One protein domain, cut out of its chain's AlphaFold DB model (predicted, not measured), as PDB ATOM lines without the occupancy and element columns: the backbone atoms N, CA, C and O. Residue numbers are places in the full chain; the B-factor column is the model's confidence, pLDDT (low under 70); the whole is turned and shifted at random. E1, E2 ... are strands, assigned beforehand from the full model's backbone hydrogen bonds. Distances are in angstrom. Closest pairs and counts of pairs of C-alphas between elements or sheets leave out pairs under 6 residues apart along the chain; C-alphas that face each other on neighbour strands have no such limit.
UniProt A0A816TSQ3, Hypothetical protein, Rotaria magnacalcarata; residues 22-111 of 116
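This is residues 22 to 111 of the 116 residues of the protein "Hypothetical protein" of Rotaria magnacalcarata (UniProt A0A816TSQ3). Little of this domain is regular structure: a single strongly twisted, curled sheet of four strands, with the long stretch 67 to 102 folded back over one face on its E4 side. The loop 31 to 39 between E1 and E2 makes one end of the longest axis. The printed part has 90 residues, 28 in named strands E1 to E4 and no named helix; the sheet, E2 E1 E3 E4, is mixed, the class all strand. It is compact, radius of gyration of the C-alphas 14.0 A, spanning 43 by 28 by 19 A.

Inner strands E1, residues 22 to 30, and E3, residues 59 to 66, are parallel at 27 degrees; N 27 and O 65 are 2.8 A apart, within hydrogen-bond range. E1 pairs staggered, through residues 22 to 27 with E3 and 27 to 30 with E2, residues 40 to 43. Hairpin E1 and E2 is antiparallel, 164 degrees, with N 42 and O 28 at 2.8 A. Hairpin E3 and E4, residues 103 to 109, is antiparallel, 161 degrees, with N 64 and O 104 at 2.8 A.

E1, 24.0 A long, begins at C-alpha 22 (5.674, 52.094, 295.278). E2 measures 10.0 A, E3 22.1 A. E4, 20.2 A, ends at C-alpha 109 (4.804, 63.403, 297.959).

The printed part has no cut. Links E2 to E3 and E3 to E4 are long. Residues 33 to 36 have pLDDT under 70.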
ATOM      1  N   SER A  22       4.482  52.770 294.765       98.00
ATOM      2  CA  SER A  22       5.674  52.094 295.278       98.00
ATOM      3  C   SER A  22       6.420  51.395 294.152       98.00
ATOM      4  O   SER A  22       5.905  50.443 293.576       98.00
ATOM      5  N   GLU A  23       7.660  51.808 293.906       97.69
ATOM      6  CA  GLU A  23       8.487  51.307 292.808       97.69
ATOM      7  C   GLU A  23       9.857  50.824 293.291       97.69
ATOM      8  O   GLU A  23      10.378  51.255 294.324       97.69
ATOM      9  N   THR A  24      10.466  49.915 292.529       98.44
ATOM     10  CA  THR A  24      11.858  49.493 292.742       98.44
ATOM     11  C   THR A  24      12.687  49.773 291.495       98.44
ATOM     12  O   THR A  24      12.381  49.286 290.407       98.44
ATOM     13  N   LEU A  25      13.773  50.528 291.670       98.06
ATOM     14  CA  LEU A  25      14.736  50.849 290.621       98.06
ATOM     15  C   LEU A  25      16.052  50.130 290.890       98.06
ATOM     16  O   LEU A  25      16.710  50.377 291.896       98.06
ATOM     17  N   THR A  26      16.469  49.264 289.977       98.31
ATOM     18  CA  THR A  26      17.813  48.687 289.971       98.31
ATOM     19  C   THR A  26      18.710  49.532 289.084       98.31
ATOM     20  O   THR A  26      18.490  49.589 287.877       98.31
ATOM     21  N   ILE A  27      19.713  50.176 289.673       97.88
ATOM     22  CA  ILE A  27      20.707  50.964 288.946       97.88
ATOM     23  C   ILE A  27      21.899  50.072 288.645       97.88
ATOM     24  O   ILE A  27      22.591  49.627 289.561       97.88
ATOM     25  N   ASP A  28      22.117  49.805 287.365       96.25
ATOM     26  CA  ASP A  28      23.152  48.895 286.893       96.25
ATOM     27  C   ASP A  28      23.707  49.364 285.546       96.25
ATOM     28  O   ASP A  28      23.172  50.263 284.895       96.25
ATOM     29  N   THR A  29      24.807  48.758 285.130       93.44
ATOM     30  CA  THR A  29      25.420  49.022 283.839       93.44
ATOM     31  C   THR A  29      24.852  48.087 282.777       93.44
ATOM     32  O   THR A  29      24.839  46.872 282.962       93.44
ATOM     33  N   ILE A  30      24.442  48.634 281.631       88.94
ATOM     34  CA  ILE A  30      24.079  47.847 280.445       88.94
ATOM     35  C   ILE A  30      24.978  48.189 279.258       88.94
ATOM     36  O   ILE A  30      25.515  49.293 279.140       88.94
ATOM     37  N   PHE A  31      25.108  47.231 278.344       83.38
ATOM     38  CA  PHE A  31      25.744  47.426 277.047       83.38
ATOM     39  C   PHE A  31      24.641  47.548 275.994       83.38
ATOM     40  O   PHE A  31      23.852  46.623 275.808       83.38
ATOM     41  N   SER A  32      24.551  48.703 275.332       70.62
ATOM     42  CA  SER A  32      23.577  48.901 274.253       70.62
ATOM     43  C   SER A  32      23.934  48.026 273.047       70.62
ATOM     44  O   SER A  32      25.105  47.925 272.670       70.62
ATOM     45  N   TYR A  33      22.933  47.373 272.452       65.12
ATOM     46  CA  TYR A  33      23.149  46.398 271.390       65.12
ATOM     47  C   TYR A  33      23.682  47.064 270.107       65.12
ATOM     48  O   TYR A  33      23.171  48.078 269.638       65.12
ATOM     49  N   SER A  34      24.690  46.411 269.524       62.66
ATOM     50  CA  SER A  34      25.223  46.527 268.159       62.66
ATOM     51  C   SER A  34      26.387  47.484 267.844       62.66
ATOM     52  O   SER A  34      27.128  47.129 266.933       62.66
ATOM     53  N   THR A  35      26.641  48.616 268.519       63.41
ATOM     54  CA  THR A  35      27.832  49.460 268.180       63.41
ATOM     55  C   THR A  35      28.455  50.266 269.328       63.41
ATOM     56  O   THR A  35      29.526  50.848 269.145       63.41
ATOM     57  N   SER A  36      27.846  50.307 270.518       63.47
ATOM     58  CA  SER A  36      28.417  51.072 271.633       63.47
ATOM     59  C   SER A  36      29.523  50.281 272.327       63.47
ATOM     60  O   SER A  36      29.270  49.255 272.952       63.47
ATOM     61  N   THR A  37      30.754  50.788 272.275       74.88
ATOM     62  CA  THR A  37      31.883  50.269 273.067       74.88
ATOM     63  C   THR A  37      31.864  50.754 274.513       74.88
ATOM     64  O   THR A  37      32.630  50.254 275.336       74.88
ATOM     65  N   LYS A  38      31.006  51.729 274.836       84.69
ATOM     66  CA  LYS A  38      30.904  52.290 276.181       84.69
ATOM     67  C   LYS A  38      29.660  51.760 276.897       84.69
ATOM     68  O   LYS A  38      28.568  51.826 276.319       84.69
ATOM     69  N   PRO A  39      29.814  51.266 278.136       88.00
ATOM     70  CA  PRO A  39      28.681  50.966 278.992       88.00
ATOM     71  C   PRO A  39      27.864  52.225 279.294       88.00
ATOM     72  O   PRO A  39      28.412  53.330 279.345       88.00
ATOM     73  N   ILE A  40      26.572  52.046 279.550       90.81
ATOM     74  CA  ILE A  40      25.688  53.096 280.062       90.81
ATOM     75  C   ILE A  40      25.119  52.675 281.416       90.81
ATOM     76  O   ILE A  40      24.855  51.497 281.647       90.81
ATOM     77  N   ILE A  41      24.929  53.645 282.303       94.31
ATOM     78  CA  ILE A  41      24.205  53.442 283.558       94.31
ATOM     79  C   ILE A  41      22.710  53.517 283.247       94.31
ATOM     80  O   ILE A  41      22.260  54.470 282.611       94.31
ATOM     81  N   ALA A  42      21.956  52.515 283.682       94.44
ATOM     82  CA  ALA A  42      20.536  52.369 283.406       94.44
ATOM     83  C   ALA A  42      19.754  52.014 284.674       94.44
ATOM     84  O   ALA A  42      20.261  51.330 285.565       94.44
ATOM     85  N   ALA A  43      18.495  52.444 284.717       96.25
ATOM     86  CA  ALA A  43      17.523  51.991 285.701       96.25
ATOM     87  C   ALA A  43      16.710  50.831 285.113       96.25
ATOM     88  O   ALA A  43      16.245  50.913 283.979       96.25
ATOM     89  N   ASN A  44      16.552  49.742 285.866       96.19
ATOM     90  CA  ASN A  44      15.839  48.527 285.452       96.19
ATOM     91  C   ASN A  44      16.275  47.994 284.077       96.19
ATOM     92  O   ASN A  44      15.464  47.468 283.320       96.19
ATOM     93  N   TYR A  45      17.574  48.092 283.780       93.06
ATOM     94  CA  TYR A  45      18.195  47.540 282.573       93.06
ATOM     95  C   TYR A  45      17.690  48.125 281.244       93.06
ATOM     96  O   TYR A  45      17.960  47.552 280.188       93.06
ATOM     97  N   THR A  46      16.999  49.268 281.262       90.31
ATOM     98  CA  THR A  46      16.503  49.931 280.052       90.31
ATOM     99  C   THR A  46      17.120  51.312 279.869       90.31
ATOM    100  O   THR A  46      17.373  52.053 280.820       90.31
ATOM    101  N   PHE A  47      17.348  51.686 278.610       83.19
ATOM    102  CA  PHE A  47      17.619  53.077 278.265       83.19
ATOM    103  C   PHE A  47      16.348  53.900 278.533       83.19
ATOM    104  O   PHE A  47      15.264  53.462 278.157       83.19
ATOM    105  N   LEU A  48      16.493  55.062 279.183       88.00
ATOM    106  CA  LEU A  48      15.442  55.922 279.773       88.00
ATOM    107  C   LEU A  48      14.882  55.480 281.138       88.00
ATOM    108  O   LEU A  48      14.443  56.338 281.897       88.00
ATOM    109  N   GLY A  49      14.961  54.196 281.501       91.06
ATOM    110  CA  GLY A  49      14.356  53.691 282.737       91.06
ATOM    111  C   GLY A  49      12.821  53.588 282.676       91.06
ATOM    112  O   GLY A  49      12.213  53.876 281.643       91.06
ATOM    113  N   PRO A  50      12.172  53.107 283.750       94.94
ATOM    114  CA  PRO A  50      10.717  52.987 283.821       94.94
ATOM    115  C   PRO A  50      10.042  54.335 284.121       94.94
ATOM    116  O   PRO A  50      10.601  55.184 284.812       94.94
ATOM    117  N   LEU A  51       8.802  54.495 283.654       95.25
ATOM    118  CA  LEU A  51       7.950  55.620 284.037       95.25
ATOM    119  C   LEU A  51       7.429  55.412 285.465       95.25
ATOM    120  O   LEU A  51       6.809  54.389 285.747       95.25
ATOM    121  N   ILE A  52       7.623  56.404 286.331       95.94
ATOM    122  CA  ILE A  52       6.931  56.496 287.620       95.94
ATOM    123  C   ILE A  52       5.735  57.422 287.417       95.94
ATOM    124  O   ILE A  52       5.907  58.593 287.085       95.94
ATOM    125  N   GLN A  53       4.527  56.892 287.595       96.44
ATOM    126  CA  GLN A  53       3.282  57.629 287.402       96.44
ATOM    127  C   GLN A  53       2.489  57.662 288.707       96.44
ATOM    128  O   GLN A  53       2.238  56.625 289.313       96.44
ATOM    129  N   ALA A  54       2.085  58.859 289.122       95.69
ATOM    130  CA  ALA A  54       1.339  59.108 290.350       95.69
ATOM    131  C   ALA A  54       0.315  60.227 290.124       95.69
ATOM    132  O   ALA A  54       0.503  61.061 289.233       95.69
ATOM    133  N   TYR A  55      -0.752  60.266 290.925       95.69
ATOM    134  CA  TYR A  55      -1.598  61.453 291.001       95.69
ATOM    135  C   TYR A  55      -0.981  62.476 291.949       95.69
ATOM    136  O   TYR A  55      -0.209  62.142 292.847       95.69
ATOM    137  N   GLU A  56      -1.319  63.749 291.753       95.62
ATOM    138  CA  GLU A  56      -0.839  64.790 292.652       95.62
ATOM    139  C   GLU A  56      -1.251  64.484 294.096       95.62
ATOM    140  O   GLU A  56      -2.401  64.149 294.379       95.62
ATOM    141  N   ASN A  57      -0.304  64.665 295.009       95.06
ATOM    142  CA  ASN A  57      -0.377  64.343 296.429       95.06
ATOM    143  C   ASN A  57      -0.257  62.859 296.789       95.06
ATOM    144  O   ASN A  57      -0.201  62.579 297.987       95.06
ATOM    145  N   ASP A  58      -0.165  61.923 295.843       96.75
ATOM    146  CA  ASP A  58       0.107  60.523 296.184       96.75
ATOM    147  C   ASP A  58       1.467  60.388 296.902       96.75
ATOM    148  O   ASP A  58       2.447  61.044 296.522       96.75
ATOM    149  N   PRO A  59       1.566  59.567 297.966       97.00
ATOM    150  CA  PRO A  59       2.846  59.180 298.531       97.00
ATOM    151  C   PRO A  59       3.615  58.336 297.517       97.00
ATOM    152  O   PRO A  59       3.117  57.312 297.051       97.00
ATOM    153  N   ILE A  60       4.845  58.741 297.222       97.44
ATOM    154  CA  ILE A  60       5.767  58.001 296.367       97.44
ATOM    155  C   ILE A  60       6.835  57.361 297.253       97.44
ATOM    156  O   ILE A  60       7.487  58.044 298.049       97.44
ATOM    157  N   ILE A  61       7.038  56.058 297.086       98.50
ATOM    158  CA  ILE A  61       8.108  55.286 297.714       98.50
ATOM    159  C   ILE A  61       8.927  54.635 296.603       98.50
ATOM    160  O   ILE A  61       8.419  53.789 295.873       98.50
ATOM    161  N   VAL A  62      10.205  54.993 296.478       98.50
ATOM    162  CA  VAL A  62      11.100  54.366 295.499       98.50
ATOM    163  C   VAL A  62      12.277  53.718 296.200       98.50
ATOM    164  O   VAL A  62      13.126  54.400 296.776       98.50
ATOM    165  N   ARG A  63      12.356  52.388 296.122       98.69
ATOM    166  CA  ARG A  63      13.515  51.631 296.594       98.69
ATOM    167  C   ARG A  63      14.547  51.525 295.479       98.69
ATOM    168  O   ARG A  63      14.313  50.881 294.460       98.69
ATOM    169  N   VAL A  64      15.704  52.135 295.687       98.69
ATOM    170  CA  VAL A  64      16.829  52.107 294.754       98.69
ATOM    171  C   VAL A  64      17.806  51.019 295.186       98.69
ATOM    172  O   VAL A  64      18.405  51.118 296.251       98.69
ATOM    173  N   ILE A  65      17.976  49.994 294.353       98.69
ATOM    174  CA  ILE A  65      19.024  48.974 294.476       98.69
ATOM    175  C   ILE A  65      20.203  49.428 293.617       98.69
ATOM    176  O   ILE A  65      20.102  49.465 292.390       98.69
ATOM    177  N   TYR A  66      21.322  49.774 294.239       98.38
ATOM    178  CA  TYR A  66      22.462  50.385 293.566       98.38
ATOM    179  C   TYR A  66      23.585  49.371 293.338       98.38
ATOM    180  O   TYR A  66      24.235  48.943 294.287       98.38
ATOM    181  N   LYS A  67      23.839  48.979 292.083       98.19
ATOM    182  CA  LYS A  67      24.808  47.920 291.724       98.19
ATOM    183  C   LYS A  67      26.125  48.444 291.145       98.19
ATOM    184  O   LYS A  67      26.892  47.681 290.566       98.19
ATOM    185  N   LEU A  68      26.404  49.737 291.288       97.56
ATOM    186  CA  LEU A  68      27.611  50.347 290.729       97.56
ATOM    187  C   LEU A  68      28.709  50.510 291.781       97.56
ATOM    188  O   LEU A  68      28.442  50.696 292.967       97.56
ATOM    189  N   ALA A  69      29.958  50.492 291.315       97.50
ATOM    190  CA  ALA A  69      31.137  50.664 292.161       97.50
ATOM    191  C   ALA A  69      31.368  52.116 292.609       97.50
ATOM    192  O   ALA A  69      31.935  52.327 293.676       97.50
ATOM    193  N   GLN A  70      30.939  53.108 291.825       97.31
ATOM    194  CA  GLN A  70      31.072  54.526 292.166       97.31
ATOM    195  C   GLN A  70      29.826  54.993 292.934       97.31
ATOM    196  O   GLN A  70      28.752  54.948 292.343       97.31
ATOM    197  N   PRO A  71      29.918  55.459 294.193       97.69
ATOM    198  CA  PRO A  71      28.768  55.992 294.929       97.69
ATOM    199  C   PRO A  71      28.134  57.211 294.244       97.69
ATOM    200  O   PRO A  71      28.859  58.071 293.735       97.69
ATOM    201  N   THR A  72      26.799  57.300 294.259       97.38
ATOM    202  CA  THR A  72      26.018  58.455 293.763       97.38
ATOM    203  C   THR A  72      24.604  58.482 294.372       97.38
ATOM    204  O   THR A  72      24.306  57.698 295.268       97.38
ATOM    205  N   THR A  73      23.720  59.365 293.908       98.00
ATOM    206  CA  THR A  73      22.300  59.468 294.308       98.00
ATOM    207  C   THR A  73      21.370  59.545 293.096       98.00
ATOM    208  O   THR A  73      21.823  59.616 291.954       98.00
ATOM    209  N   ILE A  74      20.057  59.524 293.351       97.69
ATOM    210  CA  ILE A  74      19.006  59.763 292.357       97.69
ATOM    211  C   ILE A  74      18.298  61.061 292.731       97.69
ATOM    212  O   ILE A  74      17.790  61.164 293.843       97.69
ATOM    213  N   HIS A  75      18.276  62.028 291.813       97.94
ATOM    214  CA  HIS A  75      17.569  63.293 291.996       97.94
ATOM    215  C   HIS A  75      16.206  63.268 291.300       97.94
ATOM    216  O   HIS A  75      16.096  62.835 290.152       97.94
ATOM    217  N   TRP A  76      15.179  63.763 291.990       97.38
ATOM    218  CA  TRP A  76      13.797  63.808 291.505       97.38
ATOM    219  C   TRP A  76      13.492  65.183 290.922       97.38
ATOM    220  O   TRP A  76      12.912  66.041 291.588       97.38
ATOM    221  N   HIS A  77      13.926  65.396 289.681       97.44
ATOM    222  CA  HIS A  77      13.802  66.693 289.029       97.44
ATOM    223  C   HIS A  77      12.354  67.206 289.056       97.44
ATOM    224  O   HIS A  77      11.412  66.455 288.825       97.44
ATOM    225  N   GLY A  78      12.175  68.489 289.369       96.94
ATOM    226  CA  GLY A  78      10.865  69.145 289.384       96.94
ATOM    227  C   GLY A  78       9.988  68.864 290.611       96.94
ATOM    228  O   GLY A  78       9.020  69.595 290.812       96.94
ATOM    229  N   MET A  79      10.316  67.884 291.463       97.12
ATOM    230  CA  MET A  79       9.543  67.622 292.681       97.12
ATOM    231  C   MET A  79       9.892  68.603 293.803       97.12
ATOM    232  O   MET A  79      11.059  68.880 294.064       97.12
ATOM    233  N   PHE A  80       8.883  69.099 294.524       97.00
ATOM    234  CA  PHE A  80       9.087  70.130 295.552       97.00
ATOM    235  C   PHE A  80       9.729  69.631 296.851       97.00
ATOM    236  O   PHE A  80      10.238  70.442 297.621       97.00
ATOM    237  N   GLN A  81       9.662  68.326 297.137       97.69
ATOM    238  CA  GLN A  81      10.220  67.717 298.357       97.69
ATOM    239  C   GLN A  81       9.745  68.371 299.675       97.69
ATOM    240  O   GLN A  81      10.463  68.408 300.679       97.69
ATOM    241  N   ILE A  82       8.507  68.883 299.706       96.44
ATOM    242  CA  ILE A  82       7.930  69.519 300.899       96.44
ATOM    243  C   ILE A  82       7.751  68.472 302.003       96.44
ATOM    244  O   ILE A  82       7.003  67.507 301.854       96.44
ATOM    245  N   GLY A  83       8.426  68.688 303.134       97.12
ATOM    246  CA  GLY A  83       8.438  67.759 304.269       97.12
ATOM    247  C   GLY A  83       9.431  66.599 304.128       97.12
ATOM    248  O   GLY A  83       9.651  65.888 305.104       97.12
ATOM    249  N   THR A  84      10.072  66.442 302.965       97.81
ATOM    250  CA  THR A  84      11.090  65.414 302.683       97.81
ATOM    251  C   THR A  84      12.337  65.991 301.988       97.81
ATOM    252  O   THR A  84      12.827  65.395 301.031       97.81
ATOM    253  N   PRO A  85      12.912  67.132 302.430       97.88
ATOM    254  CA  PRO A  85      14.031  67.768 301.722       97.88
ATOM    255  C   PRO A  85      15.277  66.875 301.643       97.88
ATOM    256  O   PRO A  85      16.034  66.944 300.683       97.88
ATOM    257  N   ASN A  86      15.471  65.988 302.621       97.62
ATOM    258  CA  ASN A  86      16.545  64.994 302.648       97.62
ATOM    259  C   ASN A  86      16.361  63.842 301.640       97.62
ATOM    260  O   ASN A  86      17.210  62.957 301.586       97.62
ATOM    261  N   MET A  87      15.265  63.838 300.875       98.25
ATOM    262  CA  MET A  87      14.954  62.860 299.826       98.25
ATOM    263  C   MET A  87      15.115  63.450 298.419       98.25
ATOM    264  O   MET A  87      14.744  62.814 297.437       98.25
ATOM    265  N   ASP A  88      15.668  64.660 298.304       98.31
ATOM    266  CA  ASP A  88      15.900  65.331 297.024       98.31
ATOM    267  C   ASP A  88      17.006  64.674 296.181       98.31
ATOM    268  O   ASP A  88      16.966  64.746 294.956       98.31
ATOM    269  N   GLY A  89      17.986  64.017 296.809       98.19
ATOM    270  CA  GLY A  89      19.051  63.332 296.076       98.19
ATOM    271  C   GLY A  89      20.209  64.212 295.607       98.19
ATOM    272  O   GLY A  89      20.960  63.791 294.731       98.19
ATOM    273  N   ALA A  90      20.406  65.401 296.175       98.06
ATOM    274  CA  ALA A  90      21.572  66.241 295.912       98.06
ATOM    275  C   ALA A  90      22.739  65.863 296.849       98.06
ATOM    276  O   ALA A  90      22.727  66.179 298.045       98.06
ATOM    277  N   VAL A  91      23.759  65.181 296.307       97.62
ATOM    278  CA  VAL A  91      24.933  64.718 297.075       97.62
ATOM    279  C   VAL A  91      25.613  65.878 297.800       97.62
ATOM    280  O   VAL A  91      25.966  66.882 297.187       97.62
ATOM    281  N   GLY A  92      25.840  65.713 299.104       96.62
ATOM    282  CA  GLY A  92      26.542  66.696 299.936       96.62
ATOM    283  C   GLY A  92      25.701  67.918 300.313       96.62
ATOM    284  O   GLY A  92      26.180  68.760 301.068       96.62
ATOM    285  N   VAL A  93      24.457  68.001 299.831       98.00
ATOM    286  CA  VAL A  93      23.501  69.058 300.181       98.00
ATOM    287  C   VAL A  93      22.362  68.473 301.003       98.00
ATOM    288  O   VAL A  93      22.181  68.852 302.157       98.00
ATOM    289  N   THR A  94      21.610  67.531 300.433       98.06
ATOM    290  CA  THR A  94      20.430  66.948 301.088       98.06
ATOM    291  C   THR A  94      20.692  65.564 301.667       98.06
ATOM    292  O   THR A  94      20.020  65.163 302.616       98.06
ATOM    293  N   GLN A  95      21.702  64.851 301.155       97.56
ATOM    294  CA  GLN A  95      22.090  63.523 301.633       97.56
ATOM    295  C   GLN A  95      23.522  63.135 301.234       97.56
ATOM    296  O   GLN A  95      24.129  63.713 300.327       97.56
ATOM    297  N   CYS A  96      24.048  62.098 301.889       97.19
ATOM    298  CA  CYS A  96      25.237  61.385 301.425       97.19
ATOM    299  C   CYS A  96      24.926  60.541 300.176       97.19
ATOM    300  O   CYS A  96      23.769  60.215 299.895       97.19
ATOM    301  N   ALA A  97      25.975  60.158 299.443       98.19
ATOM    302  CA  ALA A  97      25.850  59.219 298.335       98.19
ATOM    303  C   ALA A  97      25.362  57.840 298.808       98.19
ATOM    304  O   ALA A  97      25.753  57.377 299.881       98.19
ATOM    305  N   ILE A  98      24.555  57.171 297.983       98.44
ATOM    306  CA  ILE A  98      24.251  55.749 298.143       98.44
ATOM    307  C   ILE A  98      25.559  54.988 297.936       98.44
ATOM    308  O   ILE A  98      26.219  55.132 296.902       98.44
ATOM    309  N   SER A  99      25.948  54.193 298.931       98.44
ATOM    310  CA  SER A  99      27.171  53.395 298.878       98.44
ATOM    311  C   SER A  99      27.120  52.373 297.744       98.44
ATOM    312  O   SER A  99      26.055  51.892 297.347       98.44
ATOM    313  N   SER A 100      28.291  51.994 297.248       98.38
ATOM    314  CA  SER A 100      28.434  50.945 296.245       98.38
ATOM    315  C   SER A 100      27.783  49.645 296.715       98.38
ATOM    316  O   SER A 100      27.974  49.242 297.862       98.38
ATOM    317  N   PHE A 101      27.039  48.982 295.827       98.19
ATOM    318  CA  PHE A 101      26.378  47.699 296.110       98.19
ATOM    319  C   PHE A 101      25.422  47.735 297.319       98.19
ATOM    320  O   PHE A 101      25.298  46.749 298.044       98.19
ATOM    321  N   SER A 102      24.761  48.872 297.545       98.38
ATOM    322  CA  SER A 102      23.807  49.070 298.643       98.38
ATOM    323  C   SER A 102      22.431  49.505 298.134       98.38
ATOM    324  O   SER A 102      22.175  49.525 296.929       98.38
ATOM    325  N   GLU A 103      21.520  49.828 299.047       98.25
ATOM    326  CA  GLU A 103      20.184  50.302 298.714       98.25
ATOM    327  C   GLU A 103      19.788  51.531 299.524       98.25
ATOM    328  O   GLU A 103      20.271  51.753 300.634       98.25
ATOM    329  N   MET A 104      18.878  52.320 298.958       98.31
ATOM    330  CA  MET A 104      18.268  53.463 299.625       98.31
ATOM    331  C   MET A 104      16.810  53.594 299.206       98.31
ATOM    332  O   MET A 104      16.483  53.461 298.027       98.31
ATOM    333  N   THR A 105      15.941  53.896 300.164       98.62
ATOM    334  CA  THR A 105      14.527  54.172 299.903       98.62
ATOM    335  C   THR A 105      14.276  55.670 299.966       98.62
ATOM    336  O   THR A 105      14.512  56.293 301.000       98.62
ATOM    337  N   TYR A 106      13.767  56.227 298.871       98.62
ATOM    338  CA  TYR A 106      13.286  57.600 298.787       98.62
ATOM    339  C   TYR A 106      11.794  57.624 299.088       98.62
ATOM    340  O   TYR A 106      11.035  56.833 298.525       98.62
ATOM    341  N   THR A 107      11.368  58.538 299.955       98.19
ATOM    342  CA  THR A 107       9.952  58.790 300.227       98.19
ATOM    343  C   THR A 107       9.640  60.252 299.970       98.19
ATOM    344  O   THR A 107      10.377  61.141 300.381       98.19
ATOM    345  N   SER A 108       8.563  60.524 299.249       97.12
ATOM    346  CA  SER A 108       8.169  61.892 298.914       97.12
ATOM    347  C   SER A 108       6.673  61.957 298.634       97.12
ATOM    348  O   SER A 108       5.973  60.942 298.644       97.12
ATOM    349  N   LYS A 109       6.170  63.166 298.412       97.00
ATOM    350  CA  LYS A 109       4.804  63.403 297.959       97.00
ATOM    351  C   LYS A 109       4.850  63.893 296.515       97.00
ATOM    352  O   LYS A 109       5.633  64.791 296.215       97.00
ATOM    353  N   ALA A 110       4.014  63.322 295.650       96.56
ATOM    354  CA  ALA A 110       3.923  63.668 294.235       96.56
ATOM    355  C   ALA A 110       3.426  65.111 294.041       96.56
ATOM    356  O   ALA A 110       2.221  65.348 293.969       96.56
ATOM    357  N   GLN A 111       4.330  66.093 294.027       96.50
ATOM    358  CA  GLN A 111       3.996  67.506 293.843       96.50
ATOM    359  C   GLN A 111       5.146  68.255 293.157       96.50
ATOM    360  O   GLN A 111       6.299  68.085 293.574       96.50
TER     361      GLN A 111